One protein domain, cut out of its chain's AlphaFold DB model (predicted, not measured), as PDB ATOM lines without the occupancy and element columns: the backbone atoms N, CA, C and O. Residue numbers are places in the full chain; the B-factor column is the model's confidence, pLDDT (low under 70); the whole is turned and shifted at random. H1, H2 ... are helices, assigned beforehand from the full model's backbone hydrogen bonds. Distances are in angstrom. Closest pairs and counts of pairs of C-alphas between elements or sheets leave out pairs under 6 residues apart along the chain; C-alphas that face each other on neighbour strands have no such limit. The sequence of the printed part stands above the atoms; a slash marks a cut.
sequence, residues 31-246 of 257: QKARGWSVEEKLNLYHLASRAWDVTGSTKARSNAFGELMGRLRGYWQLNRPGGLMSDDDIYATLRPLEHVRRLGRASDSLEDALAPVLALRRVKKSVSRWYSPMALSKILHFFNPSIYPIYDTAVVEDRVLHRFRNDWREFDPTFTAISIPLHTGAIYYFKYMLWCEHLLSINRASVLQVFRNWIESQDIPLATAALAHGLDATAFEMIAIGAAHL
ATOM      1  N   GLN A  31     165.974 250.501 191.153       87.56
ATOM      2  CA  GLN A  31     167.188 250.498 191.978       87.56
ATOM      3  C   GLN A  31     167.624 251.910 192.405       87.56
ATOM      4  O   GLN A  31     168.231 252.092 193.459       87.56
ATOM      5  N   LYS A  32     167.309 252.931 191.598       85.88
ATOM      6  CA  LYS A  32     167.659 254.338 191.866       85.88
ATOM      7  C   LYS A  32     166.521 255.099 192.545       85.88
ATOM      8  O   LYS A  32     166.755 256.099 193.225       85.88
ATOM      9  N   ALA A  33     165.283 254.661 192.337       79.62
ATOM     10  CA  ALA A  33     164.085 255.321 192.824       79.62
ATOM     11  C   ALA A  33     163.639 254.752 194.178       79.62
ATOM     12  O   ALA A  33     163.157 253.625 194.293       79.62
ATOM     13  N   ARG A  34     163.711 255.581 195.225       74.62
ATOM     14  CA  ARG A  34     163.154 255.231 196.539       74.62
ATOM     15  C   ARG A  34     161.659 254.920 196.414       74.62
ATOM     16  O   ARG A  34     160.919 255.706 195.830       74.62
ATOM     17  N   GLY A  35     161.217 253.819 197.016       71.81
ATOM     18  CA  GLY A  35     159.810 253.406 196.973       71.81
ATOM     19  C   GLY A  35     159.477 252.387 195.886       71.81
ATOM     20  O   GLY A  35     158.425 251.780 195.981       71.81
ATOM     21  N   TRP A  36     160.345 252.167 194.892       84.25
ATOM     22  CA  TRP A  36     159.986 251.398 193.690       84.25
ATOM     23  C   TRP A  36     160.767 250.091 193.507       84.25
ATOM     24  O   TRP A  36     160.463 249.331 192.588       84.25
ATOM     25  N   SER A  37     161.735 249.796 194.382       90.25
ATOM     26  CA  SER A  37     162.483 248.532 194.366       90.25
ATOM     27  C   SER A  37     161.545 247.323 194.361       90.25
ATOM     28  O   SER A  37     160.608 247.267 195.166       90.25
ATOM     29  N   VAL A  38     161.838 246.342 193.502       91.50
ATOM     30  CA  VAL A  38     161.045 245.110 193.368       91.50
ATOM     31  C   VAL A  38     160.938 244.388 194.712       91.50
ATOM     32  O   VAL A  38     159.836 244.053 195.130       91.50
ATOM     33  N   GLU A  39     162.051 244.242 195.434       91.06
ATOM     34  CA  GLU A  39     162.098 243.561 196.732       91.06
ATOM     35  C   GLU A  39     161.137 244.157 197.765       91.06
ATOM     36  O   GLU A  39     160.296 243.446 198.314       91.06
ATOM     37  N   GLU A  40     161.188 245.473 197.992       89.81
ATOM     38  CA  GLU A  40     160.253 246.124 198.919       89.81
ATOM     39  C   GLU A  40     158.797 245.894 198.502       89.81
ATOM     40  O   GLU A  40     157.934 245.653 199.346       89.81
ATOM     41  N   LYS A  41     158.503 245.942 197.201       91.50
ATOM     42  CA  LYS A  41     157.145 245.720 196.707       91.50
ATOM     43  C   LYS A  41     156.665 244.292 196.992       91.50
ATOM     44  O   LYS A  41     155.537 244.116 197.455       91.50
ATOM     45  N   LEU A  42     157.529 243.293 196.803       91.62
ATOM     46  CA  LEU A  42     157.244 241.896 197.148       91.62
ATOM     47  C   LEU A  42     157.021 241.711 198.659       91.62
ATOM     48  O   LEU A  42     156.063 241.042 199.058       91.62
ATOM     49  N   ASN A  43     157.812 242.384 199.501       91.06
ATOM     50  CA  ASN A  43     157.602 242.404 200.953       91.06
ATOM     51  C   ASN A  43     156.233 242.994 201.331       91.06
ATOM     52  O   ASN A  43     155.535 242.458 202.195       91.06
ATOM     53  N   LEU A  44     155.799 244.062 200.657       93.50
ATOM     54  CA  LEU A  44     154.480 244.660 200.882       93.50
ATOM     55  C   LEU A  44     153.337 243.732 200.455       93.50
ATOM     56  O   LEU A  44     152.325 243.679 201.157       93.50
ATOM     57  N   TYR A  45     153.487 242.952 199.378       94.00
ATOM     58  CA  TYR A  45     152.492 241.927 199.033       94.00
ATOM     59  C   TYR A  45     152.409 240.829 200.086       94.00
ATOM     60  O   TYR A  45     151.311 240.383 200.408       94.00
ATOM     61  N   HIS A  46     153.534 240.431 200.676       91.75
ATOM     62  CA  HIS A  46     153.519 239.472 201.774       91.75
ATOM     63  C   HIS A  46     152.771 240.018 203.006       91.75
ATOM     64  O   HIS A  46     151.926 239.326 203.580       91.75
ATOM     65  N   LEU A  47     153.007 241.281 203.380       93.25
ATOM     66  CA  LEU A  47     152.252 241.942 204.454       93.25
ATOM     67  C   LEU A  47     150.762 242.051 204.124       93.25
ATOM     68  O   LEU A  47     149.917 241.761 204.970       93.25
ATOM     69  N   ALA A  48     150.433 242.408 202.884       94.62
ATOM     70  CA  ALA A  48     149.059 242.445 202.411       94.62
ATOM     71  C   ALA A  48     148.391 241.067 202.481       94.62
ATOM     72  O   ALA A  48     147.264 240.957 202.957       94.62
ATOM     73  N   SER A  49     149.082 240.003 202.071       92.44
ATOM     74  CA  SER A  49     148.595 238.626 202.184       92.44
ATOM     75  C   SER A  49     148.154 238.313 203.611       92.44
ATOM     76  O   SER A  49     147.010 237.931 203.842       92.44
ATOM     77  N   ARG A  50     149.017 238.618 204.588       93.38
ATOM     78  CA  ARG A  50     148.742 238.422 206.018       93.38
ATOM     79  C   ARG A  50     147.608 239.312 206.540       93.38
ATOM     80  O   ARG A  50     146.811 238.867 207.361       93.38
ATOM     81  N   ALA A  51     147.507 240.556 206.073       94.06
ATOM     82  CA  ALA A  51     146.445 241.485 206.475       94.06
ATOM     83  C   ALA A  51     145.040 241.006 206.056       94.06
ATOM     84  O   ALA A  51     144.031 241.270 206.728       94.06
ATOM     85  N   TRP A  52     144.975 240.262 204.956       92.44
ATOM     86  CA  TRP A  52     143.731 239.824 204.329       92.44
ATOM     87  C   TRP A  52     143.529 238.304 204.360       92.44
ATOM     88  O   TRP A  52     142.590 237.804 203.742       92.44
ATOM     89  N   ASP A  53     144.365 237.576 205.098       90.38
ATOM     90  CA  ASP A  53     144.227 236.137 205.301       90.38
ATOM     91  C   ASP A  53     143.013 235.839 206.188       90.38
ATOM     92  O   ASP A  53     143.031 236.054 207.400       90.38
ATOM     93  N   VAL A  54     141.945 235.327 205.574       87.50
ATOM     94  CA  VAL A  54     140.679 235.001 206.248       87.50
ATOM     95  C   VAL A  54     140.803 233.860 207.261       87.50
ATOM     96  O   VAL A  54     139.919 233.716 208.103       87.50
ATOM     97  N   THR A  55     141.876 233.069 207.201       90.69
ATOM     98  CA  THR A  55     142.141 231.986 208.160       90.69
ATOM     99  C   THR A  55     142.823 232.496 209.434       90.69
ATOM    100  O   THR A  55     142.764 231.846 210.479       90.69
ATOM    101  N   GLY A  56     143.422 233.689 209.379       90.00
ATOM    102  CA  GLY A  56     144.083 234.333 210.506       90.00
ATOM    103  C   GLY A  56     143.119 234.996 211.496       90.00
ATOM    104  O   GLY A  56     142.009 235.418 211.165       90.00
ATOM    105  N   SER A  57     143.570 235.167 212.744       93.19
ATOM    106  CA  SER A  57     142.804 235.914 213.753       93.19
ATOM    107  C   SER A  57     142.640 237.391 213.365       93.19
ATOM    108  O   SER A  57     143.542 237.997 212.787       93.19
ATOM    109  N   THR A  58     141.524 238.021 213.760       90.25
ATOM    110  CA  THR A  58     141.277 239.455 213.487       90.25
ATOM    111  C   THR A  58     142.418 240.345 213.996       90.25
ATOM    112  O   THR A  58     142.828 241.270 213.301       90.25
ATOM    113  N   LYS A  59     142.990 240.030 215.167       91.69
ATOM    114  CA  LYS A  59     144.135 240.762 215.728       91.69
ATOM    115  C   LYS A  59     145.392 240.616 214.867       91.69
ATOM    116  O   LYS A  59     146.056 241.609 214.598       91.69
ATOM    117  N   ALA A  60     145.717 239.402 214.419       93.56
ATOM    118  CA  ALA A  60     146.884 239.173 213.562       93.56
ATOM    119  C   ALA A  60     146.761 239.919 212.224       93.56
ATOM    120  O   ALA A  60     147.716 240.557 211.783       93.56
ATOM    121  N   ARG A  61     145.565 239.892 211.629       93.50
ATOM    122  CA  ARG A  61     145.248 240.594 210.382       93.50
ATOM    123  C   ARG A  61     145.348 242.114 210.523       93.50
ATOM    124  O   ARG A  61     146.006 242.759 209.713       93.50
ATOM    125  N   SER A  62     144.753 242.676 211.576       91.44
ATOM    126  CA  SER A  62     144.837 244.111 211.885       91.44
ATOM    127  C   SER A  62     146.284 244.553 212.139       91.44
ATOM    128  O   SER A  62     146.723 245.549 211.570       91.44
ATOM    129  N   ASN A  63     147.072 243.765 212.880       93.19
ATOM    130  CA  ASN A  63     148.495 244.048 213.091       93.19
ATOM    131  C   ASN A  63     149.290 244.062 211.775       93.19
ATOM    132  O   ASN A  63     150.074 244.980 211.546       93.19
ATOM    133  N   ALA A  64     149.077 243.073 210.899       95.44
ATOM    134  CA  ALA A  64     149.726 243.028 209.588       95.44
ATOM    135  C   ALA A  64     149.298 244.206 208.695       95.44
ATOM    136  O   ALA A  64     150.124 244.774 207.983       95.44
ATOM    137  N   PHE A  65     148.028 244.621 208.772       96.06
ATOM    138  CA  PHE A  65     147.547 245.810 208.075       96.06
ATOM    139  C   PHE A  65     148.207 247.094 208.601       96.06
ATOM    140  O   PHE A  65     148.642 247.926 207.808       96.06
ATOM    141  N   GLY A  66     148.346 247.238 209.921       95.69
ATOM    142  CA  GLY A  66     149.069 248.354 210.535       95.69
ATOM    143  C   GLY A  66     150.542 248.402 210.113       95.69
ATOM    144  O   GLY A  66     151.060 249.475 209.801       95.69
ATOM    145  N   GLU A  67     151.207 247.246 210.019       95.88
ATOM    146  CA  GLU A  67     152.579 247.143 209.506       95.88
ATOM    147  C   GLU A  67     152.673 247.586 208.035       95.88
ATOM    148  O   GLU A  67     153.507 248.433 207.695       95.88
ATOM    149  N   LEU A  68     151.770 247.085 207.182       96.25
ATOM    150  CA  LEU A  68     151.645 247.499 205.781       96.25
ATOM    151  C   LEU A  68     151.469 249.020 205.674       96.25
ATOM    152  O   LEU A  68     152.232 249.692 204.980       96.25
ATOM    153  N   MET A  69     150.505 249.589 206.399       95.38
ATOM    154  CA  MET A  69     150.237 251.027 206.373       95.38
ATOM    155  C   MET A  69     151.407 251.851 206.917       95.38
ATOM    156  O   MET A  69     151.720 252.909 206.364       95.38
ATOM    157  N   GLY A  70     152.105 251.365 207.946       93.81
ATOM    158  CA  GLY A  70     153.335 251.972 208.457       93.81
ATOM    159  C   GLY A  70     154.409 252.096 207.373       93.81
ATOM    160  O   GLY A  70     154.979 253.179 207.184       93.81
ATOM    161  N   ARG A  71     154.621 251.034 206.587       92.94
ATOM    162  CA  ARG A  71     155.548 251.036 205.441       92.94
ATOM    163  C   ARG A  71     155.090 251.980 204.332       92.94
ATOM    164  O   ARG A  71     155.893 252.785 203.851       92.94
ATOM    165  N   LEU A  72     153.802 251.970 203.976       92.38
ATOM    166  CA  LEU A  72     153.260 252.874 202.951       92.38
ATOM    167  C   LEU A  72     153.388 254.352 203.354       92.38
ATOM    168  O   LEU A  72     153.709 255.218 202.537       92.38
ATOM    169  N   ARG A  73     153.184 254.672 204.632       90.31
ATOM    170  CA  ARG A  73     153.340 256.038 205.146       90.31
ATOM    171  C   ARG A  73     154.792 256.488 205.178       90.31
ATOM    172  O   ARG A  73     155.078 257.613 204.767       90.31
ATOM    173  N   GLY A  74     155.686 255.635 205.673       85.81
ATOM    174  CA  GLY A  74     157.096 255.967 205.854       85.81
ATOM    175  C   GLY A  74     157.882 255.944 204.546       85.81
ATOM    176  O   GLY A  74     158.494 256.942 204.160       85.81
ATOM    177  N   TYR A  75     157.863 254.807 203.854       82.00
ATOM    178  CA  TYR A  75     158.703 254.572 202.684       82.00
ATOM    179  C   TYR A  75     158.076 255.119 201.394       82.00
ATOM    180  O   TYR A  75     158.766 255.779 200.620       82.00
ATOM    181  N   TRP A  76     156.758 254.956 201.223       83.94
ATOM    182  CA  TRP A  76     156.007 255.406 200.034       83.94
ATOM    183  C   TRP A  76     155.352 256.791 200.182       83.94
ATOM    184  O   TRP A  76     154.627 257.244 199.288       83.94
ATOM    185  N   GLN A  77     155.618 257.464 201.307       84.88
ATOM    186  CA  GLN A  77     155.211 258.840 201.620       84.88
ATOM    187  C   GLN A  77     153.700 259.121 201.522       84.88
ATOM    188  O   GLN A  77     153.286 260.243 201.218       84.88
ATOM    189  N   LEU A  78     152.854 258.138 201.842       84.44
ATOM    190  CA  LEU A  78     151.391 258.257 201.744       84.44
ATOM    191  C   LEU A  78     150.801 259.456 202.527       84.44
ATOM    192  O   LEU A  78     149.781 260.025 202.132       84.44
ATOM    193  N   ASN A  79     151.470 259.886 203.604       76.44
ATOM    194  CA  ASN A  79     151.025 260.958 204.506       76.44
ATOM    195  C   ASN A  79     151.290 262.396 204.008       76.44
ATOM    196  O   ASN A  79     150.987 263.349 204.726       76.44
ATOM    197  N   ARG A  80     151.858 262.601 202.811       70.44
ATOM    198  CA  ARG A  80     152.223 263.944 202.313       70.44
ATOM    199  C   ARG A  80     151.333 264.425 201.157       70.44
ATOM    200  O   ARG A  80     151.040 263.634 200.260       70.44
ATOM    201  N   PRO A  81     150.959 265.715 201.110       66.25
ATOM    202  CA  PRO A  81     150.372 266.463 202.217       66.25
ATOM    203  C   PRO A  81     148.965 265.937 202.556       66.25
ATOM    204  O   PRO A  81     148.287 265.311 201.730       66.25
ATOM    205  N   GLY A  82     148.541 266.243 203.775       67.69
ATOM    206  CA  GLY A  82     147.185 266.077 204.269       67.69
ATOM    207  C   GLY A  82     146.908 264.806 205.063       67.69
ATOM    208  O   GLY A  82     147.479 263.751 204.801       67.69
ATOM    209  N   GLY A  83     146.038 264.933 206.068       80.31
ATOM    210  CA  GLY A  83     145.756 263.862 207.023       80.31
ATOM    211  C   GLY A  83     145.135 262.648 206.339       80.31
ATOM    212  O   GLY A  83     144.095 262.773 205.696       80.31
ATOM    213  N   LEU A  84     145.763 261.483 206.476       88.44
ATOM    214  CA  LEU A  84     145.197 260.218 206.025       88.44
ATOM    215  C   LEU A  84     144.116 259.748 207.013       88.44
ATOM    216  O   LEU A  84     144.161 260.047 208.208       88.44
ATOM    217  N   MET A  85     143.134 259.013 206.508       90.38
ATOM    218  CA  MET A  85     142.256 258.166 207.308       90.38
ATOM    219  C   MET A  85     143.086 257.228 208.213       90.38
ATOM    220  O   MET A  85     144.231 256.895 207.883       90.38
ATOM    221  N   SER A  86     142.544 256.877 209.387       91.56
ATOM    222  CA  SER A  86     143.235 255.964 210.303       91.56
ATOM    223  C   SER A  86     143.339 254.566 209.686       91.56
ATOM    224  O   SER A  86     142.589 254.237 208.765       91.56
ATOM    225  N   ASP A  87     144.275 253.747 210.167       93.56
ATOM    226  CA  ASP A  87     144.430 252.383 209.643       93.56
ATOM    227  C   ASP A  87     143.176 251.550 209.907       93.56
ATOM    228  O   ASP A  87     142.696 250.870 209.005       93.56
ATOM    229  N   ASP A  88     142.591 251.689 211.098       92.12
ATOM    230  CA  ASP A  88     141.357 251.000 211.474       92.12
ATOM    231  C   ASP A  88     140.182 251.399 210.577       92.12
ATOM    232  O   ASP A  88     139.452 250.530 210.108       92.12
ATOM    233  N   ASP A  89     140.033 252.690 210.269       93.56
ATOM    234  CA  ASP A  89     138.975 253.173 209.377       93.56
ATOM    235  C   ASP A  89     139.159 252.639 207.943       93.56
ATOM    236  O   ASP A  89     138.187 252.211 207.315       93.56
ATOM    237  N   ILE A  90     140.391 252.628 207.409       94.81
ATOM    238  CA  ILE A  90     140.671 252.089 206.063       94.81
ATOM    239  C   ILE A  90     140.378 250.587 206.041       94.81
ATOM    240  O   ILE A  90     139.704 250.100 205.129       94.81
ATOM    241  N   TYR A  91     140.852 249.857 207.051       94.31
ATOM    242  CA  TYR A  91     140.646 248.420 207.168       94.31
ATOM    243  C   TYR A  91     139.159 248.075 207.275       94.31
ATOM    244  O   TYR A  91     138.661 247.241 206.517       94.31
ATOM    245  N   ALA A  92     138.428 248.761 208.157       93.56
ATOM    246  CA  ALA A  92     136.989 248.591 208.330       93.56
ATOM    247  C   ALA A  92     136.202 248.950 207.061       93.56
ATOM    248  O   ALA A  92     135.198 248.303 206.772       93.56
ATOM    249  N   THR A  93     136.672 249.929 206.280       95.44
ATOM    250  CA  THR A  93     136.054 250.318 205.002       95.44
ATOM    251  C   THR A  93     136.223 249.244 203.925       95.44
ATOM    252  O   THR A  93     135.293 248.984 203.165       95.44
ATOM    253  N   LEU A  94     137.398 248.613 203.844       95.69
ATOM    254  CA  LEU A  94     137.706 247.618 202.809       95.69
ATOM    255  C   LEU A  94     137.262 246.196 203.162       95.69
ATOM    256  O   LEU A  94     136.986 245.405 202.264       95.69
ATOM    257  N   ARG A  95     137.167 245.856 204.449       93.38
ATOM    258  CA  ARG A  95     136.812 244.508 204.921       93.38
ATOM    259  C   ARG A  95     135.494 243.960 204.333       93.38
ATOM    260  O   ARG A  95     135.493 242.811 203.897       93.38
ATOM    261  N   PRO A  96     134.386 244.723 204.241       94.12
ATOM    262  CA  PRO A  96     133.157 244.245 203.592       94.12
ATOM    263  C   PRO A  96     133.322 243.945 202.092       94.12
ATOM    264  O   PRO A  96     132.514 243.227 201.507       94.12
ATOM    265  N   LEU A  97     134.373 244.480 201.466       95.31
ATOM    266  CA  LEU A  97     134.671 244.361 200.040       95.31
ATOM    267  C   LEU A  97     135.707 243.265 199.749       95.31
ATOM    268  O   LEU A  97     136.224 243.188 198.641       95.31
ATOM    269  N   GLU A  98     136.024 242.388 200.708       92.00
ATOM    270  CA  GLU A  98     137.026 241.319 200.544       92.00
ATOM    271  C   GLU A  98     136.775 240.397 199.343       92.00
ATOM    272  O   GLU A  98     137.723 239.838 198.794       92.00
ATOM    273  N   HIS A  99     135.523 240.258 198.899       91.69
ATOM    274  CA  HIS A  99     135.182 239.509 197.690       91.69
ATOM    275  C   HIS A  99     135.889 240.066 196.441       91.69
ATOM    276  O   HIS A  99     136.330 239.285 195.599       91.69
ATOM    277  N   VAL A 100     136.106 241.385 196.373       92.56
ATOM    278  CA  VAL A 100     136.817 242.068 195.282       92.56
ATOM    279  C   VAL A 100     138.264 241.585 195.164       92.56
ATOM    280  O   VAL A 100     138.829 241.607 194.077       92.56
ATOM    281  N   ARG A 101     138.879 241.071 196.241       88.50
ATOM    282  CA  ARG A 101     140.246 240.513 196.203       88.50
ATOM    283  C   ARG A 101     140.374 239.256 195.347       88.50
ATOM    284  O   ARG A 101     141.487 238.876 195.004       88.50
ATOM    285  N   ARG A 102     139.259 238.575 195.077       86.12
ATOM    286  CA  ARG A 102     139.230 237.349 194.267       86.12
ATOM    287  C   ARG A 102     139.057 237.640 192.782       86.12
ATOM    288  O   ARG A 102     139.219 236.729 191.980       86.12
ATOM    289  N   LEU A 103     138.708 238.876 192.431       88.12
ATOM    290  CA  LEU A 103     138.615 239.289 191.042       88.12
ATOM    291  C   LEU A 103     140.027 239.370 190.460       88.12
ATOM    292  O   LEU A 103     140.909 240.001 191.048       88.12
ATOM    293  N   GLY A 104     140.230 238.731 189.310       82.50
ATOM    294  CA  GLY A 104     141.493 238.812 188.581       82.50
ATOM    295  C   GLY A 104     141.543 240.034 187.670       82.50
ATOM    296  O   GLY A 104     142.624 240.488 187.304       82.50
ATOM    297  N   ARG A 105     140.382 240.572 187.283       85.88
ATOM    298  CA  ARG A 105     140.277 241.668 186.318       85.88
ATOM    299  C   ARG A 105     139.160 242.629 186.690       85.88
ATOM    300  O   ARG A 105     138.156 242.229 187.276       85.88
ATOM    301  N   ALA A 106     139.294 243.894 186.291       79.12
ATOM    302  CA  ALA A 106     138.225 244.864 186.507       79.12
ATOM    303  C   ALA A 106     136.989 244.524 185.654       79.12
ATOM    304  O   ALA A 106     135.864 244.706 186.110       79.12
ATOM    305  N   SER A 107     137.182 243.957 184.458       79.75
ATOM    306  CA  SER A 107     136.095 243.510 183.583       79.75
ATOM    307  C   SER A 107     135.270 242.355 184.141       79.75
ATOM    308  O   SER A 107     134.184 242.112 183.623       79.75
ATOM    309  N   ASP A 108     135.778 241.615 185.135       84.06
ATOM    310  CA  ASP A 108     135.030 240.509 185.748       84.06
ATOM    311  C   ASP A 108     133.771 241.043 186.454       84.06
ATOM    312  O   ASP A 108     132.727 240.395 186.442       84.06
ATOM    313  N   SER A 109     133.863 242.251 187.024       87.19
ATOM    314  CA  SER A 109     132.736 243.027 187.545       87.19
ATOM    315  C   SER A 109     133.165 244.485 187.733       87.19
ATOM    316  O   SER A 109     133.872 244.827 188.684       87.19
ATOM    317  N   LEU A 110     132.747 245.364 186.814       88.00
ATOM    318  CA  LEU A 110     133.119 246.785 186.856       88.00
ATOM    319  C   LEU A 110     132.596 247.482 188.116       88.00
ATOM    320  O   LEU A 110     133.272 248.355 188.659       88.00
ATOM    321  N   GLU A 111     131.404 247.097 188.573       88.31
ATOM    322  CA  GLU A 111     130.793 247.635 189.787       88.31
ATOM    323  C   GLU A 111     131.605 247.248 191.027       88.31
ATOM    324  O   GLU A 111     131.989 248.123 191.808       88.31
ATOM    325  N   ASP A 112     131.965 245.969 191.157       91.81
ATOM    326  CA  ASP A 112     132.763 245.484 192.284       91.81
ATOM    327  C   ASP A 112     134.181 246.063 192.262       91.81
ATOM    328  O   ASP A 112     134.705 246.479 193.297       91.81
ATOM    329  N   ALA A 113     134.803 246.169 191.083       91.44
ATOM    330  CA  ALA A 113     136.118 246.791 190.933       91.44
ATOM    331  C   ALA A 113     136.104 248.277 191.333       91.44
ATOM    332  O   ALA A 113     137.084 248.805 191.868       91.44
ATOM    333  N   LEU A 114     134.988 248.963 191.109       90.75
ATOM    334  CA  LEU A 114     134.813 250.367 191.445       90.75
ATOM    335  C   LEU A 114     134.415 250.589 192.916       90.75
ATOM    336  O   LEU A 114     134.741 251.637 193.484       90.75
ATOM    337  N   ALA A 115     133.745 249.634 193.564       92.50
ATOM    338  CA  ALA A 115     133.248 249.800 194.927       92.50
ATOM    339  C   ALA A 115     134.347 250.236 195.931       92.50
ATOM    340  O   ALA A 115     134.138 251.242 196.621       92.50
ATOM    341  N   PRO A 116     135.556 249.631 195.968       94.31
ATOM    342  CA  PRO A 116     136.648 250.105 196.828       94.31
ATOM    343  C   PRO A 116     137.142 251.518 196.498       94.31
ATOM    344  O   PRO A 116     137.500 252.281 197.400       94.31
ATOM    345  N   VAL A 117     137.124 251.900 195.216       91.81
ATOM    346  CA  VAL A 117     137.508 253.244 194.748       91.81
ATOM    347  C   VAL A 117     136.572 254.299 195.333       91.81
ATOM    348  O   VAL A 117     137.025 255.345 195.810       91.81
ATOM    349  N   LEU A 118     135.267 254.022 195.325       90.12
ATOM    350  CA  LEU A 118     134.255 254.918 195.879       90.12
ATOM    351  C   LEU A 118     134.266 254.921 197.410       90.12
ATOM    352  O   LEU A 118     134.138 255.993 198.009       90.12
ATOM    353  N   ALA A 119     134.458 253.760 198.039       91.62
ATOM    354  CA  ALA A 119     134.490 253.619 199.493       91.62
ATOM    355  C   ALA A 119     135.624 254.449 200.120       91.62
ATOM    356  O   ALA A 119     135.426 255.158 201.106       91.62
ATOM    357  N   LEU A 120     136.794 254.460 199.481       91.00
ATOM    358  CA  LEU A 120     137.969 255.202 199.938       91.00
ATOM    359  C   LEU A 120     138.116 256.594 199.298       91.00
ATOM    360  O   LEU A 120     139.166 257.228 199.424       91.00
ATOM    361  N   ARG A 121     137.072 257.143 198.662       85.75
ATOM    362  CA  ARG A 121     137.151 258.466 198.008       85.75
ATOM    363  C   ARG A 121     137.650 259.572 198.952       85.75
ATOM    364  O   ARG A 121     138.406 260.435 198.530       85.75
ATOM    365  N   ARG A 122     137.316 259.497 200.248       84.69
ATOM    366  CA  ARG A 122     137.724 260.456 201.298       84.69
ATOM    367  C   ARG A 122     138.929 259.997 202.126       84.69
ATOM    368  O   ARG A 122     139.084 260.418 203.270       84.69
ATOM    369  N   VAL A 123     139.787 259.138 201.577       87.19
ATOM    370  CA  VAL A 123     140.932 258.593 202.324       87.19
ATOM    371  C   VAL A 123     141.919 259.669 202.793       87.19
ATOM    372  O   VAL A 123     142.575 259.490 203.815       87.19
ATOM    373  N   LYS A 124     141.997 260.819 202.108       84.44
ATOM    374  CA  LYS A 124     142.693 262.016 202.605       84.44
ATOM    375  C   LYS A 124     141.697 263.091 203.038       84.44
ATOM    376  O   LYS A 124     140.828 263.484 202.268       84.44
ATOM    377  N   LYS A 125     141.879 263.594 204.261       69.81
ATOM    378  CA  LYS A 125     140.973 264.510 204.971       69.81
ATOM    379  C   LYS A 125     141.139 265.985 204.597       69.81
ATOM    380  O   LYS A 125     140.186 266.738 204.730       69.81
ATOM    381  N   SER A 126     142.330 266.416 204.169       58.66
ATOM    382  CA  SER A 126     142.662 267.851 204.067       58.66
ATOM    383  C   SER A 126     143.159 268.306 202.692       58.66
ATOM    384  O   SER A 126     143.760 269.372 202.578       58.66
ATOM    385  N   VAL A 127     142.964 267.504 201.649       58.53
ATOM    386  CA  VAL A 127     143.203 267.970 200.280       58.53
ATOM    387  C   VAL A 127     141.915 268.666 199.845       58.53
ATOM    388  O   VAL A 127     140.844 268.079 199.951       58.53
ATOM    389  N   SER A 128     141.995 269.913 199.367       53.50
ATOM    390  CA  SER A 128     140.843 270.689 198.856       53.50
ATOM    391  C   SER A 128     140.057 269.965 197.752       53.50
ATOM    392  O   SER A 128     138.926 270.321 197.434       53.50
ATOM    393  N   ARG A 129     140.657 268.916 197.183       55.00
ATOM    394  CA  ARG A 129     140.038 267.947 196.291       55.00
ATOM    395  C   ARG A 129     139.591 266.743 197.117       55.00
ATOM    396  O   ARG A 129     140.416 266.082 197.737       55.00
ATOM    397  N   TRP A 130     138.305 266.419 197.034       62.72
ATOM    398  CA  TRP A 130     137.616 265.269 197.638       62.72
ATOM    399  C   TRP A 130     138.206 263.882 197.323       62.72
ATOM    400  O   TRP A 130     137.553 262.885 197.608       62.72
ATOM    401  N   TYR A 131     139.367 263.807 196.670       75.00
ATOM    402  CA  TYR A 131     139.920 262.598 196.094       75.00
ATOM    403  C   TYR A 131     141.433 262.724 195.858       75.00
ATOM    404  O   TYR A 131     141.890 263.669 195.214       75.00
ATOM    405  N   SER A 132     142.210 261.754 196.346       86.44
ATOM    406  CA  SER A 132     143.663 261.667 196.141       86.44
ATOM    407  C   SER A 132     143.998 260.363 195.407       86.44
ATOM    408  O   SER A 132     144.219 259.357 196.091       86.44
ATOM    409  N   PRO A 133     144.086 260.367 194.056       88.06
ATOM    410  CA  PRO A 133     144.340 259.163 193.260       88.06
ATOM    411  C   PRO A 133     145.571 258.394 193.733       88.06
ATOM    412  O   PRO A 133     145.535 257.178 193.836       88.06
ATOM    413  N   MET A 134     146.629 259.104 194.128       88.81
ATOM    414  CA  MET A 134     147.861 258.488 194.622       88.81
ATOM    415  C   MET A 134     147.712 257.758 195.953       88.81
ATOM    416  O   MET A 134     148.302 256.702 196.158       88.81
ATOM    417  N   ALA A 135     146.947 258.326 196.883       90.62
ATOM    418  CA  ALA A 135     146.782 257.699 198.190       90.62
ATOM    419  C   ALA A 135     145.894 256.465 198.071       90.62
ATOM    420  O   ALA A 135     146.208 255.404 198.606       90.62
ATOM    421  N   LEU A 136     144.810 256.620 197.314       92.06
ATOM    422  CA  LEU A 136     143.899 255.538 197.020       92.06
ATOM    423  C   LEU A 136     144.603 254.402 196.279       92.06
ATOM    424  O   LEU A 136     144.500 253.262 196.714       92.06
ATOM    425  N   SER A 137     145.298 254.703 195.180       94.19
ATOM    426  CA  SER A 137     145.894 253.683 194.317       94.19
ATOM    427  C   SER A 137     146.896 252.825 195.074       94.19
ATOM    428  O   SER A 137     146.830 251.611 194.973       94.19
ATOM    429  N   LYS A 138     147.742 253.420 195.924       94.69
ATOM    430  CA  LYS A 138     148.687 252.674 196.767       94.69
ATOM    431  C   LYS A 138     147.964 251.740 197.741       94.69
ATOM    432  O   LYS A 138     148.334 250.578 197.843       94.69
ATOM    433  N   ILE A 139     146.911 252.202 198.418       95.50
ATOM    434  CA  ILE A 139     146.127 251.349 199.331       95.50
ATOM    435  C   ILE A 139     145.436 250.219 198.559       95.50
ATOM    436  O   ILE A 139     145.526 249.056 198.948       95.50
ATOM    437  N   LEU A 140     144.764 250.554 197.455       96.38
ATOM    438  CA  LEU A 140     144.013 249.590 196.660       96.38
ATOM    439  C   LEU A 140     144.917 248.588 195.944       96.38
ATOM    440  O   LEU A 140     144.551 247.426 195.836       96.38
ATOM    441  N   HIS A 141     146.112 248.990 195.524       96.44
ATOM    442  CA  HIS A 141     147.092 248.106 194.900       96.44
ATOM    443  C   HIS A 141     147.485 246.948 195.817       96.44
ATOM    444  O   HIS A 141     147.485 245.793 195.405       96.44
ATOM    445  N   PHE A 142     147.737 247.229 197.097       95.50
ATOM    446  CA  PHE A 142     148.012 246.178 198.081       95.50
ATOM    447  C   PHE A 142     146.730 245.493 198.594       95.50
ATOM    448  O   PHE A 142     146.789 244.440 199.229       95.50
ATOM    449  N   PHE A 143     145.551 246.028 198.276       95.94
ATOM    450  CA  PHE A 143     144.279 245.338 198.475       95.94
ATOM    451  C   PHE A 143     143.935 244.365 197.332       95.94
ATOM    452  O   PHE A 143     143.433 243.287 197.612       95.94
ATOM    453  N   ASN A 144     144.212 244.670 196.068       96.00
ATOM    454  CA  ASN A 144     144.143 243.704 194.968       96.00
ATOM    455  C   ASN A 144     145.140 244.114 193.858       96.00
ATOM    456  O   ASN A 144     144.828 245.000 193.053       96.00
ATOM    457  N   PRO A 145     146.320 243.469 193.786       95.31
ATOM    458  CA  PRO A 145     147.365 243.826 192.826       95.31
ATOM    459  C   PRO A 145     147.084 243.351 191.394       95.31
ATOM    460  O   PRO A 145     147.871 243.662 190.496       95.31
ATOM    461  N   SER A 146     145.981 242.630 191.161       95.00
ATOM    462  CA  SER A 146     145.534 242.261 189.814       95.00
ATOM    463  C   SER A 146     144.765 243.398 189.140       95.00
ATOM    464  O   SER A 146     144.829 243.554 187.925       95.00
ATOM    465  N   ILE A 147     144.058 244.218 189.925       95.50
ATOM    466  CA  ILE A 147     143.083 245.191 189.406       95.50
ATOM    467  C   ILE A 147     143.544 246.639 189.540       95.50
ATOM    468  O   ILE A 147     143.242 247.463 188.678       95.50
ATOM    469  N   TYR A 148     144.246 246.977 190.621       96.94
ATOM    470  CA  TYR A 148     144.505 248.370 190.981       96.94
ATOM    471  C   TYR A 148     145.966 248.756 190.711       96.94
ATOM    472  O   TYR A 148     146.808 248.515 191.572       96.94
ATOM    473  N   PRO A 149     146.318 249.351 189.556       96.94
ATOM    474  CA  PRO A 149     147.671 249.853 189.311       96.94
ATOM    475  C   PRO A 149     147.982 251.064 190.194       96.94
ATOM    476  O   PRO A 149     147.110 251.899 190.456       96.94
ATOM    477  N   ILE A 150     149.236 251.210 190.630       95.62
ATOM    478  CA  ILE A 150     149.644 252.416 191.357       95.62
ATOM    479  C   ILE A 150     149.592 253.612 190.412       95.62
ATOM    480  O   ILE A 150     150.120 253.587 189.306       95.62
ATOM    481  N   TYR A 151     148.990 254.695 190.892       93.38
ATOM    482  CA  TYR A 151     148.987 255.990 190.230       93.38
ATOM    483  C   TYR A 151     149.804 256.977 191.059       93.38
ATOM    484  O   TYR A 151     149.398 257.342 192.157       93.38
ATOM    485  N   ASP A 152     150.943 257.430 190.554       90.69
ATOM    486  CA  ASP A 152     151.783 258.437 191.206       90.69
ATOM    487  C   ASP A 152     151.985 259.606 190.242       90.69
ATOM    488  O   ASP A 152     152.358 259.382 189.096       90.69
ATOM    489  N   THR A 153     151.729 260.845 190.661       89.25
ATOM    490  CA  THR A 153     151.817 261.993 189.743       89.25
ATOM    491  C   THR A 153     153.218 262.123 189.136       89.25
ATOM    492  O   THR A 153     153.351 262.239 187.923       89.25
ATOM    493  N   ALA A 154     154.280 261.982 189.933       89.69
ATOM    494  CA  ALA A 154     155.644 262.222 189.456       89.69
ATOM    495  C   ALA A 154     156.173 261.130 188.508       89.69
ATOM    496  O   ALA A 154     157.121 261.362 187.750       89.69
ATOM    497  N   VAL A 155     155.612 259.921 188.587       92.44
ATOM    498  CA  VAL A 155     156.049 258.766 187.788       92.44
ATOM    499  C   VAL A 155     155.040 258.451 186.692       92.44
ATOM    500  O   VAL A 155     155.398 258.371 185.521       92.44
ATOM    501  N   VAL A 156     153.771 258.293 187.044       93.94
ATOM    502  CA  VAL A 156     152.716 257.903 186.109       93.94
ATOM    503  C   VAL A 156     152.237 259.096 185.296       93.94
ATOM    504  O   VAL A 156     152.268 259.032 184.074       93.94
ATOM    505  N   GLU A 157     151.813 260.186 185.933       91.00
ATOM    506  CA  GLU A 157     151.256 261.338 185.208       91.00
ATOM    507  C   GLU A 157     152.337 262.051 184.383       91.00
ATOM    508  O   GLU A 157     152.245 262.125 183.155       91.00
ATOM    509  N   ASP A 158     153.411 262.475 185.048       92.38
ATOM    510  CA  ASP A 158     154.458 263.314 184.460       92.38
ATOM    511  C   ASP A 158     155.391 262.556 183.507       92.38
ATOM    512  O   ASP A 158     156.057 263.179 182.676       92.38
ATOM    513  N   ARG A 159     155.465 261.219 183.601       93.38
ATOM    514  CA  ARG A 159     156.336 260.411 182.727       93.38
ATOM    515  C   ARG A 159     155.548 259.485 181.827       93.38
ATOM    516  O   ARG A 159     155.616 259.664 180.617       93.38
ATOM    517  N   VAL A 160     154.818 258.517 182.380       96.38
ATOM    518  CA  VAL A 160     154.139 257.489 181.571       96.38
ATOM    519  C   VAL A 160     153.060 258.117 180.690       96.38
ATOM    520  O   VAL A 160     153.149 258.046 179.467       96.38
ATOM    521  N   LEU A 161     152.075 258.791 181.285       94.62
ATOM    522  CA  LEU A 161     150.966 259.396 180.544       94.62
ATOM    523  C   LEU A 161     151.434 260.555 179.668       94.62
ATOM    524  O   LEU A 161     150.931 260.719 178.562       94.62
ATOM    525  N   HIS A 162     152.420 261.337 180.115       93.19
ATOM    526  CA  HIS A 162     153.024 262.368 179.274       93.19
ATOM    527  C   HIS A 162     153.696 261.777 178.025       93.19
ATOM    528  O   HIS A 162     153.553 262.309 176.921       93.19
ATOM    529  N   ARG A 163     154.428 260.670 178.187       94.38
ATOM    530  CA  ARG A 163     155.155 260.012 177.098       94.38
ATOM    531  C   ARG A 163     154.204 259.347 176.106       94.38
ATOM    532  O   ARG A 163     154.359 259.549 174.905       94.38
ATOM    533  N   PHE A 164     153.198 258.642 176.614       95.38
ATOM    534  CA  PHE A 164     152.179 257.934 175.836       95.38
ATOM    535  C   PHE A 164     150.871 258.732 175.754       95.38
ATOM    536  O   PHE A 164     149.772 258.186 175.825       95.38
ATOM    537  N   ARG A 165     150.981 260.062 175.627       93.56
ATOM    538  CA  ARG A 165     149.825 260.969 175.695       93.56
ATOM    539  C   ARG A 165     148.785 260.716 174.609       93.56
ATOM    540  O   ARG A 165     147.617 261.001 174.843       93.56
ATOM    541  N   ASN A 166     149.205 260.249 173.432       93.00
ATOM    542  CA  ASN A 166     148.290 259.986 172.325       93.00
ATOM    543  C   ASN A 166     147.450 258.749 172.657       93.00
ATOM    544  O   ASN A 166     146.239 258.884 172.779       93.00
ATOM    545  N   ASP A 167     148.094 257.626 172.993       93.88
ATOM    546  CA  ASP A 167     147.443 256.399 173.470       93.88
ATOM    547  C   ASP A 167     146.459 256.671 174.619       93.88
ATOM    548  O   ASP A 167     145.323 256.207 174.606       93.88
ATOM    549  N   TRP A 168     146.865 257.469 175.613       93.06
ATOM    550  CA  TRP A 168     146.012 257.809 176.756       93.06
ATOM    551  C   TRP A 168     144.808 258.698 176.390       93.06
ATOM    552  O   TRP A 168     143.720 258.568 176.973       93.06
ATOM    553  N   ARG A 169     144.992 259.640 175.457       89.56
ATOM    554  CA  ARG A 169     143.923 260.540 174.992       89.56
ATOM    555  C   ARG A 169     142.925 259.819 174.099       89.56
ATOM    556  O   ARG A 169     141.737 260.095 174.222       89.56
ATOM    557  N   GLU A 170     143.414 258.942 173.232       89.56
ATOM    558  CA  GLU A 170     142.611 258.138 172.306       89.56
ATOM    559  C   GLU A 170     141.904 256.983 173.016       89.56
ATOM    560  O   GLU A 170     140.864 256.529 172.548       89.56
ATOM    561  N   PHE A 171     142.417 256.547 174.171       90.12
ATOM    562  CA  PHE A 171     141.719 255.586 175.010       90.12
ATOM    563  C   PHE A 171     140.406 256.175 175.545       90.12
ATOM    564  O   PHE A 171     140.384 256.961 176.505       90.12
ATOM    565  N   ASP A 172     139.310 255.748 174.925       83.94
ATOM    566  CA  ASP A 172     137.948 255.974 175.383       83.94
ATOM    567  C   ASP A 172     137.387 254.671 175.968       83.94
ATOM    568  O   ASP A 172     136.990 253.768 175.225       83.94
ATOM    569  N   PRO A 173     137.399 254.503 177.299       73.81
ATOM    570  CA  PRO A 173     136.653 253.412 177.912       73.81
ATOM    571  C   PRO A 173     135.163 253.606 177.607       73.81
ATOM    572  O   PRO A 173     134.584 254.636 177.944       73.81
ATOM    573  N   THR A 174     134.516 252.611 177.001       64.38
ATOM    574  CA  THR A 174     133.069 252.610 176.755       64.38
ATOM    575  C   THR A 174     132.301 252.674 178.084       64.38
ATOM    576  O   THR A 174     131.920 251.665 178.667       64.38
ATOM    577  N   PHE A 175     132.077 253.888 178.591       60.16
ATOM    578  CA  PHE A 175     131.440 254.164 179.884       60.16
ATOM    579  C   PHE A 175     129.909 254.218 179.819       60.16
ATOM    580  O   PHE A 175     129.270 254.646 180.779       60.16
ATOM    581  N   THR A 176     129.284 253.780 178.724       47.78
ATOM    582  CA  THR A 176     127.843 253.981 178.482       47.78
ATOM    583  C   THR A 176     126.919 253.365 179.541       47.78
ATOM    584  O   THR A 176     125.756 253.748 179.602       47.78
ATOM    585  N   ALA A 177     127.413 252.475 180.411       50.31
ATOM    586  CA  ALA A 177     126.617 251.829 181.457       50.31
ATOM    587  C   ALA A 177     126.766 252.423 182.877       50.31
ATOM    588  O   ALA A 177     125.951 252.114 183.745       50.31
ATOM    589  N   ILE A 178     127.774 253.258 183.157       56.66
ATOM    590  CA  ILE A 178     128.097 253.653 184.540       56.66
ATOM    591  C   ILE A 178     127.626 255.090 184.818       56.66
ATOM    592  O   ILE A 178     128.269 256.068 184.444       56.66
ATOM    593  N   SER A 179     126.501 255.217 185.526       54.47
ATOM    594  CA  SER A 179     125.867 256.499 185.891       54.47
ATOM    595  C   SER A 179     126.552 257.192 187.083       54.47
ATOM    596  O   SER A 179     125.928 257.427 188.118       54.47
ATOM    597  N   ILE A 180     127.848 257.504 186.984       56.09
ATOM    598  CA  ILE A 180     128.591 258.186 188.064       56.09
ATOM    599  C   ILE A 180     128.809 259.660 187.720       56.09
ATOM    600  O   ILE A 180     129.274 259.963 186.620       56.09
ATOM    601  N   PRO A 181     128.559 260.594 188.659       52.47
ATOM    602  CA  PRO A 181     128.828 262.013 188.452       52.47
ATOM    603  C   PRO A 181     130.282 262.290 188.023       52.47
ATOM    604  O   PRO A 181     131.231 262.033 188.770       52.47
ATOM    605  N   LEU A 182     130.424 262.881 186.830       50.66
ATOM    606  CA  LEU A 182     131.646 263.033 186.020       50.66
ATOM    607  C   LEU A 182     132.754 263.945 186.594       50.66
ATOM    608  O   LEU A 182     133.751 264.207 185.929       50.66
ATOM    609  N   HIS A 183     132.618 264.444 187.824       49.94
ATOM    610  CA  HIS A 183     133.429 265.564 188.332       49.94
ATOM    611  C   HIS A 183     134.428 265.192 189.437       49.94
ATOM    612  O   HIS A 183     134.904 266.062 190.167       49.94
ATOM    613  N   THR A 184     134.759 263.909 189.600       59.66
ATOM    614  CA  THR A 184     135.642 263.448 190.683       59.66
ATOM    615  C   THR A 184     136.931 262.834 190.143       59.66
ATOM    616  O   THR A 184     136.930 262.155 189.120       59.66
ATOM    617  N   GLY A 185     138.042 263.007 190.871       71.25
ATOM    618  CA  GLY A 185     139.306 262.325 190.554       71.25
ATOM    619  C   GLY A 185     139.190 260.790 190.521       71.25
ATOM    620  O   GLY A 185     140.082 260.132 189.995       71.25
ATOM    621  N   ALA A 186     138.080 260.230 191.026       78.44
ATOM    622  CA  ALA A 186     137.760 258.810 190.947       78.44
ATOM    623  C   ALA A 186     137.605 258.299 189.531       78.44
ATOM    624  O   ALA A 186     138.109 257.228 189.218       78.44
ATOM    625  N   ILE A 187     136.980 259.087 188.666       80.44
ATOM    626  CA  ILE A 187     136.777 258.693 187.273       80.44
ATOM    627  C   ILE A 187     138.099 258.711 186.523       80.44
ATOM    628  O   ILE A 187     138.360 257.820 185.724       80.44
ATOM    629  N   TYR A 188     138.970 259.673 186.833       85.50
ATOM    630  CA  TYR A 188     140.306 259.716 186.254       85.50
ATOM    631  C   TYR A 188     141.112 258.460 186.610       85.50
ATOM    632  O   TYR A 188     141.668 257.802 185.731       85.50
ATOM    633  N   TYR A 189     141.138 258.091 187.896       90.44
ATOM    634  CA  TYR A 189     141.819 256.873 188.331       90.44
ATOM    635  C   TYR A 189     141.159 255.611 187.763       90.44
ATOM    636  O   TYR A 189     141.855 254.713 187.307       90.44
ATOM    637  N   PHE A 190     139.829 255.557 187.711       89.38
ATOM    638  CA  PHE A 190     139.118 254.417 187.142       89.38
ATOM    639  C   PHE A 190     139.385 254.262 185.638       89.38
ATOM    640  O   PHE A 190     139.672 253.159 185.186       89.38
ATOM    641  N   LYS A 191     139.431 255.360 184.867       90.31
ATOM    642  CA  LYS A 191     139.903 255.339 183.472       90.31
ATOM    643  C   LYS A 191     141.321 254.764 183.384       90.31
ATOM    644  O   LYS A 191     141.589 253.958 182.501       90.31
ATOM    645  N   TYR A 192     142.218 255.136 184.299       94.00
ATOM    646  CA  TYR A 192     143.584 254.599 184.330       94.00
ATOM    647  C   TYR A 192     143.614 253.089 184.613       94.00
ATOM    648  O   TYR A 192     144.343 252.359 183.944       94.00
ATOM    649  N   MET A 193     142.768 252.600 185.525       94.38
ATOM    650  CA  MET A 193     142.599 251.161 185.766       94.38
ATOM    651  C   MET A 193     142.120 250.416 184.512       94.38
ATOM    652  O   MET A 193     142.656 249.365 184.172       94.38
ATOM    653  N   LEU A 194     141.135 250.964 183.797       92.56
ATOM    654  CA  LEU A 194     140.616 250.340 182.576       92.56
ATOM    655  C   LEU A 194     141.628 250.373 181.432       92.56
ATOM    656  O   LEU A 194     141.684 249.440 180.638       92.56
ATOM    657  N   TRP A 195     142.454 251.414 181.365       94.94
ATOM    658  CA  TRP A 195     143.542 251.483 180.393       94.94
ATOM    659  C   TRP A 195     144.608 250.415 180.657       94.94
ATOM    660  O   TRP A 195     145.047 249.744 179.725       94.94
ATOM    661  N   CYS A 196     144.961 250.201 181.931       96.00
ATOM    662  CA  CYS A 196     145.805 249.088 182.367       96.00
ATOM    663  C   CYS A 196     145.237 247.742 181.901       96.00
ATOM    664  O   CYS A 196     145.940 246.953 181.269       96.00
ATOM    665  N   GLU A 197     143.952 247.488 182.161       94.12
ATOM    666  CA  GLU A 197     143.306 246.257 181.706       94.12
ATOM    667  C   GLU A 197     143.304 246.126 180.177       94.12
ATOM    668  O   GLU A 197     143.612 245.050 179.663       94.12
ATOM    669  N   HIS A 198     142.976 247.198 179.457       94.44
ATOM    670  CA  HIS A 198     142.968 247.206 178.000       94.44
ATOM    671  C   HIS A 198     144.334 246.796 177.439       94.44
ATOM    672  O   HIS A 198     144.406 245.858 176.646       94.44
ATOM    673  N   LEU A 199     145.416 247.416 177.914       96.81
ATOM    674  CA  LEU A 199     146.775 247.114 177.458       96.81
ATOM    675  C   LEU A 199     147.199 245.683 177.796       96.81
ATOM    676  O   LEU A 199     147.722 244.974 176.938       96.81
ATOM    677  N   LEU A 200     146.904 245.213 179.011       96.00
ATOM    678  CA  LEU A 200     147.158 243.819 179.377       96.00
ATOM    679  C   LEU A 200     146.351 242.847 178.514       96.00
ATOM    680  O   LEU A 200     146.841 241.764 178.212       96.00
ATOM    681  N   SER A 201     145.131 243.202 178.106       94.94
ATOM    682  CA  SER A 201     144.262 242.312 177.331       94.94
ATOM    683  C   SER A 201     144.774 242.013 175.920       94.94
ATOM    684  O   SER A 201     144.412 240.969 175.382       94.94
ATOM    685  N   ILE A 202     145.654 242.857 175.364       95.38
ATOM    686  CA  ILE A 202     146.204 242.705 174.009       95.38
ATOM    687  C   ILE A 202     146.914 241.357 173.839       95.38
ATOM    688  O   ILE A 202     146.671 240.639 172.873       95.38
ATOM    689  N   ASN A 203     147.771 240.990 174.795       95.50
ATOM    690  CA  ASN A 203     148.509 239.724 174.774       95.50
ATOM    691  C   ASN A 203     148.725 239.176 176.196       95.50
ATOM    692  O   ASN A 203     149.836 238.807 176.587       95.50
ATOM    693  N   ARG A 204     147.645 239.152 176.992       94.81
ATOM    694  CA  ARG A 204     147.679 238.903 178.446       94.81
ATOM    695  C   ARG A 204     148.537 237.705 178.831       94.81
ATOM    696  O   ARG A 204     149.428 237.838 179.663       94.81
ATOM    697  N   ALA A 205     148.263 236.541 178.245       96.31
ATOM    698  CA  ALA A 205     148.937 235.304 178.626       96.31
ATOM    699  C   ALA A 205     150.460 235.411 178.440       96.31
ATOM    700  O   ALA A 205     151.216 235.108 179.360       96.31
ATOM    701  N   SER A 206     150.903 235.915 177.286       97.50
ATOM    702  CA  SER A 206     152.328 236.043 176.976       97.50
ATOM    703  C   SER A 206     153.004 237.112 177.832       97.50
ATOM    704  O   SER A 206     154.075 236.863 178.382       97.50
ATOM    705  N   VAL A 207     152.376 238.281 177.994       96.88
ATOM    706  CA  VAL A 207     152.909 239.385 178.813       96.88
ATOM    707  C   VAL A 207     153.074 238.955 180.268       96.88
ATOM    708  O   VAL A 207     154.143 239.139 180.850       96.88
ATOM    709  N   LEU A 208     152.047 238.331 180.852       96.56
ATOM    710  CA  LEU A 208     152.103 237.872 182.239       96.56
ATOM    711  C   LEU A 208     153.098 236.725 182.424       96.56
ATOM    712  O   LEU A 208     153.730 236.650 183.477       96.56
ATOM    713  N   GLN A 209     153.284 235.861 181.423       96.75
ATOM    714  CA  GLN A 209     154.323 234.832 181.478       96.75
ATOM    715  C   GLN A 209     155.728 235.450 181.462       96.75
ATOM    716  O   GLN A 209     156.572 235.058 182.266       96.75
ATOM    717  N   VAL A 210     155.980 236.442 180.599       98.00
ATOM    718  CA  VAL A 210     157.261 237.174 180.580       98.00
ATOM    719  C   VAL A 210     157.506 237.862 181.920       98.00
ATOM    720  O   VAL A 210     158.608 237.768 182.456       98.00
ATOM    721  N   PHE A 211     156.480 238.500 182.484       97.31
ATOM    722  CA  PHE A 211     156.562 239.143 183.791       97.31
ATOM    723  C   PHE A 211     156.880 238.153 184.918       97.31
ATOM    724  O   PHE A 211     157.776 238.413 185.716       97.31
ATOM    725  N   ARG A 212     156.199 236.999 184.962       95.44
ATOM    726  CA  ARG A 212     156.466 235.930 185.944       95.44
ATOM    727  C   ARG A 212     157.909 235.446 185.859       95.44
ATOM    728  O   ARG A 212     158.616 235.505 186.859       95.44
ATOM    729  N   ASN A 213     158.360 235.083 184.658       95.50
ATOM    730  CA  ASN A 213     159.735 234.633 184.429       95.50
ATOM    731  C   ASN A 213     160.753 235.711 184.831       95.50
ATOM    732  O   ASN A 213     161.824 235.409 185.349       95.50
ATOM    733  N   TRP A 214     160.432 236.982 184.576       96.25
ATOM    734  CA  TRP A 214     161.282 238.100 184.965       96.25
ATOM    735  C   TRP A 214     161.362 238.263 186.487       96.25
ATOM    736  O   TRP A 214     162.476 238.363 186.996       96.25
ATOM    737  N   ILE A 215     160.235 238.209 187.210       94.12
ATOM    738  CA  ILE A 215     160.199 238.239 188.684       94.12
ATOM    739  C   ILE A 215     160.987 237.066 189.277       94.12
ATOM    740  O   ILE A 215     161.795 237.268 190.178       94.12
ATOM    741  N   GLU A 216     160.788 235.854 188.759       91.69
ATOM    742  CA  GLU A 216     161.503 234.654 189.212       91.69
ATOM    743  C   GLU A 216     163.014 234.769 188.980       91.69
ATOM    744  O   GLU A 216     163.799 234.320 189.811       91.69
ATOM    745  N   SER A 217     163.438 235.439 187.901       92.06
ATOM    746  CA  SER A 217     164.860 235.668 187.618       92.06
ATOM    747  C   SER A 217     165.544 236.685 188.537       92.06
ATOM    748  O   SER A 217     166.765 236.798 188.483       92.06
ATOM    749  N   GLN A 218     164.796 237.414 189.376       86.69
ATOM    750  CA  GLN A 218     165.379 238.380 190.317       86.69
ATOM    751  C   GLN A 218     165.984 237.722 191.570       86.69
ATOM    752  O   GLN A 218     166.640 238.412 192.343       86.69
ATOM    753  N   ASP A 219     165.747 236.422 191.799       86.31
ATOM    754  CA  ASP A 219     166.202 235.675 192.989       86.31
ATOM    755  C   ASP A 219     165.827 236.347 194.329       86.31
ATOM    756  O   ASP A 219     166.562 236.329 195.315       86.31
ATOM    757  N   ILE A 220     164.654 236.991 194.366       86.00
ATOM    758  CA  ILE A 220     164.181 237.704 195.553       86.00
ATOM    759  C   ILE A 220     163.367 236.751 196.440       86.00
ATOM    760  O   ILE A 220     162.410 236.124 195.959       86.00
ATOM    761  N   PRO A 221     163.651 236.684 197.756       81.88
ATOM    762  CA  PRO A 221     162.804 235.970 198.700       81.88
ATOM    763  C   PRO A 221     161.340 236.418 198.588       81.88
ATOM    764  O   PRO A 221     161.049 237.599 198.444       81.88
ATOM    765  N   LEU A 222     160.395 235.482 198.701       82.44
ATOM    766  CA  LEU A 222     158.943 235.733 198.616       82.44
ATOM    767  C   LEU A 222     158.383 236.003 197.206       82.44
ATOM    768  O   LEU A 222     157.163 236.135 197.086       82.44
ATOM    769  N   ALA A 223     159.196 236.003 196.142       80.38
ATOM    770  CA  ALA A 223     158.715 236.178 194.766       80.38
ATOM    771  C   ALA A 223     157.578 235.201 194.404       80.38
ATOM    772  O   ALA A 223     156.505 235.622 193.971       80.38
ATOM    773  N   THR A 224     157.755 233.906 194.680       80.75
ATOM    774  CA  THR A 224     156.727 232.879 194.425       80.75
ATOM    775  C   THR A 224     155.438 233.134 195.207       80.75
ATOM    776  O   THR A 224     154.344 233.010 194.658       80.75
ATOM    777  N   ALA A 225     155.548 233.523 196.481       79.38
ATOM    778  CA  ALA A 225     154.383 233.825 197.313       79.38
ATOM    779  C   ALA A 225     153.635 235.066 196.799       79.38
ATOM    780  O   ALA A 225     152.408 235.080 196.773       79.38
ATOM    781  N   ALA A 226     154.363 236.085 196.339       77.19
ATOM    782  CA  ALA A 226     153.777 237.281 195.750       77.19
ATOM    783  C   ALA A 226     153.032 236.981 194.437       77.19
ATOM    784  O   ALA A 226     151.925 237.477 194.233       77.19
ATOM    785  N   LEU A 227     153.595 236.132 193.570       82.38
ATOM    786  CA  LEU A 227     152.977 235.743 192.294       82.38
ATOM    787  C   LEU A 227     151.619 235.043 192.466       82.38
ATOM    788  O   LEU A 227     150.763 235.148 191.584       82.38
ATOM    789  N   ALA A 228     151.384 234.387 193.605       79.06
ATOM    790  CA  ALA A 228     150.097 233.768 193.924       79.06
ATOM    791  C   ALA A 228     148.946 234.786 194.077       79.06
ATOM    792  O   ALA A 228     147.782 234.396 194.033       79.06
ATOM    793  N   HIS A 229     149.245 236.081 194.225       76.62
ATOM    794  CA  HIS A 229     148.238 237.132 194.398       76.62
ATOM    795  C   HIS A 229     147.651 237.689 193.101       76.62
ATOM    796  O   HIS A 229     146.780 238.549 193.184       76.62
ATOM    797  N   GLY A 230     148.114 237.234 191.933       84.94
ATOM    798  CA  GLY A 230     147.740 237.838 190.655       84.94
ATOM    799  C   GLY A 230     148.300 239.258 190.567       84.94
ATOM    800  O   GLY A 230     147.730 240.220 191.070       84.94
ATOM    801  N   LEU A 231     149.470 239.403 189.958       93.38
ATOM    802  CA  LEU A 231     150.195 240.672 189.912       93.38
ATOM    803  C   LEU A 231     149.955 241.425 188.592       93.38
ATOM    804  O   LEU A 231     150.841 242.124 188.118       93.38
ATOM    805  N   ASP A 232     148.779 241.286 187.981       95.69
ATOM    806  CA  ASP A 232     148.476 241.825 186.650       95.69
ATOM    807  C   ASP A 232     148.675 243.347 186.571       95.69
ATOM    808  O   ASP A 232     149.456 243.831 185.748       95.69
ATOM    809  N   ALA A 233     148.059 244.114 187.474       96.62
ATOM    810  CA  ALA A 233     148.235 245.565 187.502       96.62
ATOM    811  C   ALA A 233     149.672 245.977 187.860       96.62
ATOM    812  O   ALA A 233     150.147 247.031 187.438       96.62
ATOM    813  N   THR A 234     150.386 245.125 188.597       96.12
ATOM    814  CA  THR A 234     151.814 245.312 188.896       96.12
ATOM    815  C   THR A 234     152.672 245.121 187.652       96.12
ATOM    816  O   THR A 234     153.567 245.927 187.406       96.12
ATOM    817  N   ALA A 235     152.386 244.087 186.856       97.31
ATOM    818  CA  ALA A 235     153.058 243.832 185.590       97.31
ATOM    819  C   ALA A 235     152.884 245.034 184.662       97.31
ATOM    820  O   ALA A 235     153.871 245.573 184.169       97.31
ATOM    821  N   PHE A 236     151.643 245.508 184.504       98.00
ATOM    822  CA  PHE A 236     151.364 246.717 183.733       98.00
ATOM    823  C   PHE A 236     152.189 247.912 184.217       98.00
ATOM    824  O   PHE A 236     152.834 248.568 183.406       98.00
ATOM    825  N   GLU A 237     152.187 248.185 185.521       96.75
ATOM    826  CA  GLU A 237     152.884 249.334 186.098       96.75
ATOM    827  C   GLU A 237     154.388 249.292 185.800       96.75
ATOM    828  O   GLU A 237     154.951 250.277 185.316       96.75
ATOM    829  N   MET A 238     155.029 248.143 186.031       97.31
ATOM    830  CA  MET A 238     156.461 247.978 185.784       97.31
ATOM    831  C   MET A 238     156.791 248.116 184.294       97.31
ATOM    832  O   MET A 238     157.697 248.867 183.932       97.31
ATOM    833  N   ILE A 239     156.009 247.473 183.419       98.38
ATOM    834  CA  ILE A 239     156.187 247.559 181.963       98.38
ATOM    835  C   ILE A 239     155.997 249.000 181.479       98.38
ATOM    836  O   ILE A 239     156.835 249.519 180.745       98.38
ATOM    837  N   ALA A 240     154.930 249.683 181.899       98.06
ATOM    838  CA  ALA A 240     154.616 251.031 181.435       98.06
ATOM    839  C   ALA A 240     155.672 252.060 181.872       98.06
ATOM    840  O   ALA A 240     156.066 252.921 181.081       98.06
ATOM    841  N   ILE A 241     156.172 251.951 183.106       97.25
ATOM    842  CA  ILE A 241     157.258 252.801 183.609       97.25
ATOM    843  C   ILE A 241     158.553 252.518 182.848       97.25
ATOM    844  O   ILE A 241     159.192 253.450 182.357       97.25
ATOM    845  N   GLY A 242     158.922 251.247 182.704       97.38
ATOM    846  CA  GLY A 242     160.115 250.846 181.969       97.38
ATOM    847  C   GLY A 242     160.105 251.293 180.506       97.38
ATOM    848  O   GLY A 242     161.077 251.869 180.018       97.38
ATOM    849  N   ALA A 243     158.967 251.138 179.826       97.50
ATOM    850  CA  ALA A 243     158.767 251.616 178.461       97.50
ATOM    851  C   ALA A 243     158.926 253.141 178.353       97.50
ATOM    852  O   ALA A 243     159.585 253.637 177.436       97.50
ATOM    853  N   ALA A 244     158.378 253.898 179.311       96.44
ATOM    854  CA  ALA A 244     158.539 255.351 179.346       96.44
ATOM    855  C   ALA A 244     160.014 255.766 179.499       96.44
ATOM    856  O   ALA A 244     160.444 256.755 178.897       96.44
ATOM    857  N   HIS A 245     160.794 255.000 180.269       94.50
ATOM    858  CA  HIS A 245     162.234 255.198 180.427       94.50
ATOM    859  C   HIS A 245     163.009 254.917 179.131       94.50
ATOM    860  O   HIS A 245     163.763 255.783 178.686       94.50
ATOM    861  N   LEU A 246     162.750 253.786 178.468       94.75
ATOM    862  CA  LEU A 246     163.377 253.455 177.179       94.75
ATOM    863  C   LEU A 246     163.132 254.538 176.122       94.75
ATOM    864  O   LEU A 246     164.052 254.971 175.426       94.75
TER     865      LEU A 246
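This is residues 31 to 246 of the 257 residues of an uncharacterized protein of Phycisphaeraceae bacterium (UniProt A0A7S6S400). This is a compact, rounded globule of crossing helices: short H5 lies in the middle, with the hairpin of H1 and H2, the hairpin of H3 and H4, and long H8 around it. H11 meets the later part of H8 at nearly a right angle and runs on to H6, H9 and H10 lead back to H1, and little H7 lies at the rim beside H6. The printed part has 216 residues with eleven named helices, H1 to H11 along the chain, and no named strand: all helix. The radius of gyration of the C-alphas is 16.5 A and the spans are 47 by 43 by 33 A.

Start with H1, residues 38 to 51, and H2, residues 58 to 74: this helical hairpin has a shallow tilt of 29 degrees, and its closest C-alphas, of Ala 51 and Arg 61, are 4.2 A apart. H3, residues 87 to 102, touches H2 with residues 87 to 91 alone, about perpendicular at 74 degrees; the closest C-alphas, Gly 66 and Asp 87, are 6.2 A apart. Near residue 96 find a kink of 69 degrees; H3 and H4, residues 110 to 119, form a helical hairpin, closest at C-alphas 100 and 112, 6.1 A. H5, residues 133 to 143, touches residues 44 to 48 alone of H1, closest at C-alphas 48 and 142, 5.8 A. H6, residues 153 to 163, is close to but not clearly touching H7, residues 165 to 170, with closest C-alphas 161 and 168 at 6.4 A. H8, residues 185 to 202, touches H5 with residues 185 to 189 alone, closest at C-alphas 133 and 189, 6.0 A. H9, residues 204 to 216, touches H10, residues 223 to 227, with residues 212 to 216 alone; C-alphas 216 and 223, the closest, are 6.4 A apart. H11, residues 232 to 246, touches H8 about perpendicular at 87 degrees, with residues 232 to 236 alone; C-alphas 196 and 236, the closest, are 6.2 A apart. Every O i to N i+4 pair is within hydrogen-bond range in H1, H2, H5 and H7 to H11, against 4 of 6 in H4, 4 of 7 in H6 and 5 of 12 in H3, where 9 of 13 O i to N i+3 pairs are.

Find C-alpha 38 at (161.045, 245.110, 193.368), where H1 begins; H2 is 24.1 A long and H8 26.6 A. H11 runs 21.1 A to C-alpha 246 at (163.377, 253.455, 177.179).

The printed part has no cut. The links H2 to H3, H4 to H5 and H7 to H8 are long. Mean pLDDT of the printed part is 87.8; residues 81 to 82, 125 to 130 and 174 to 184 are under 70.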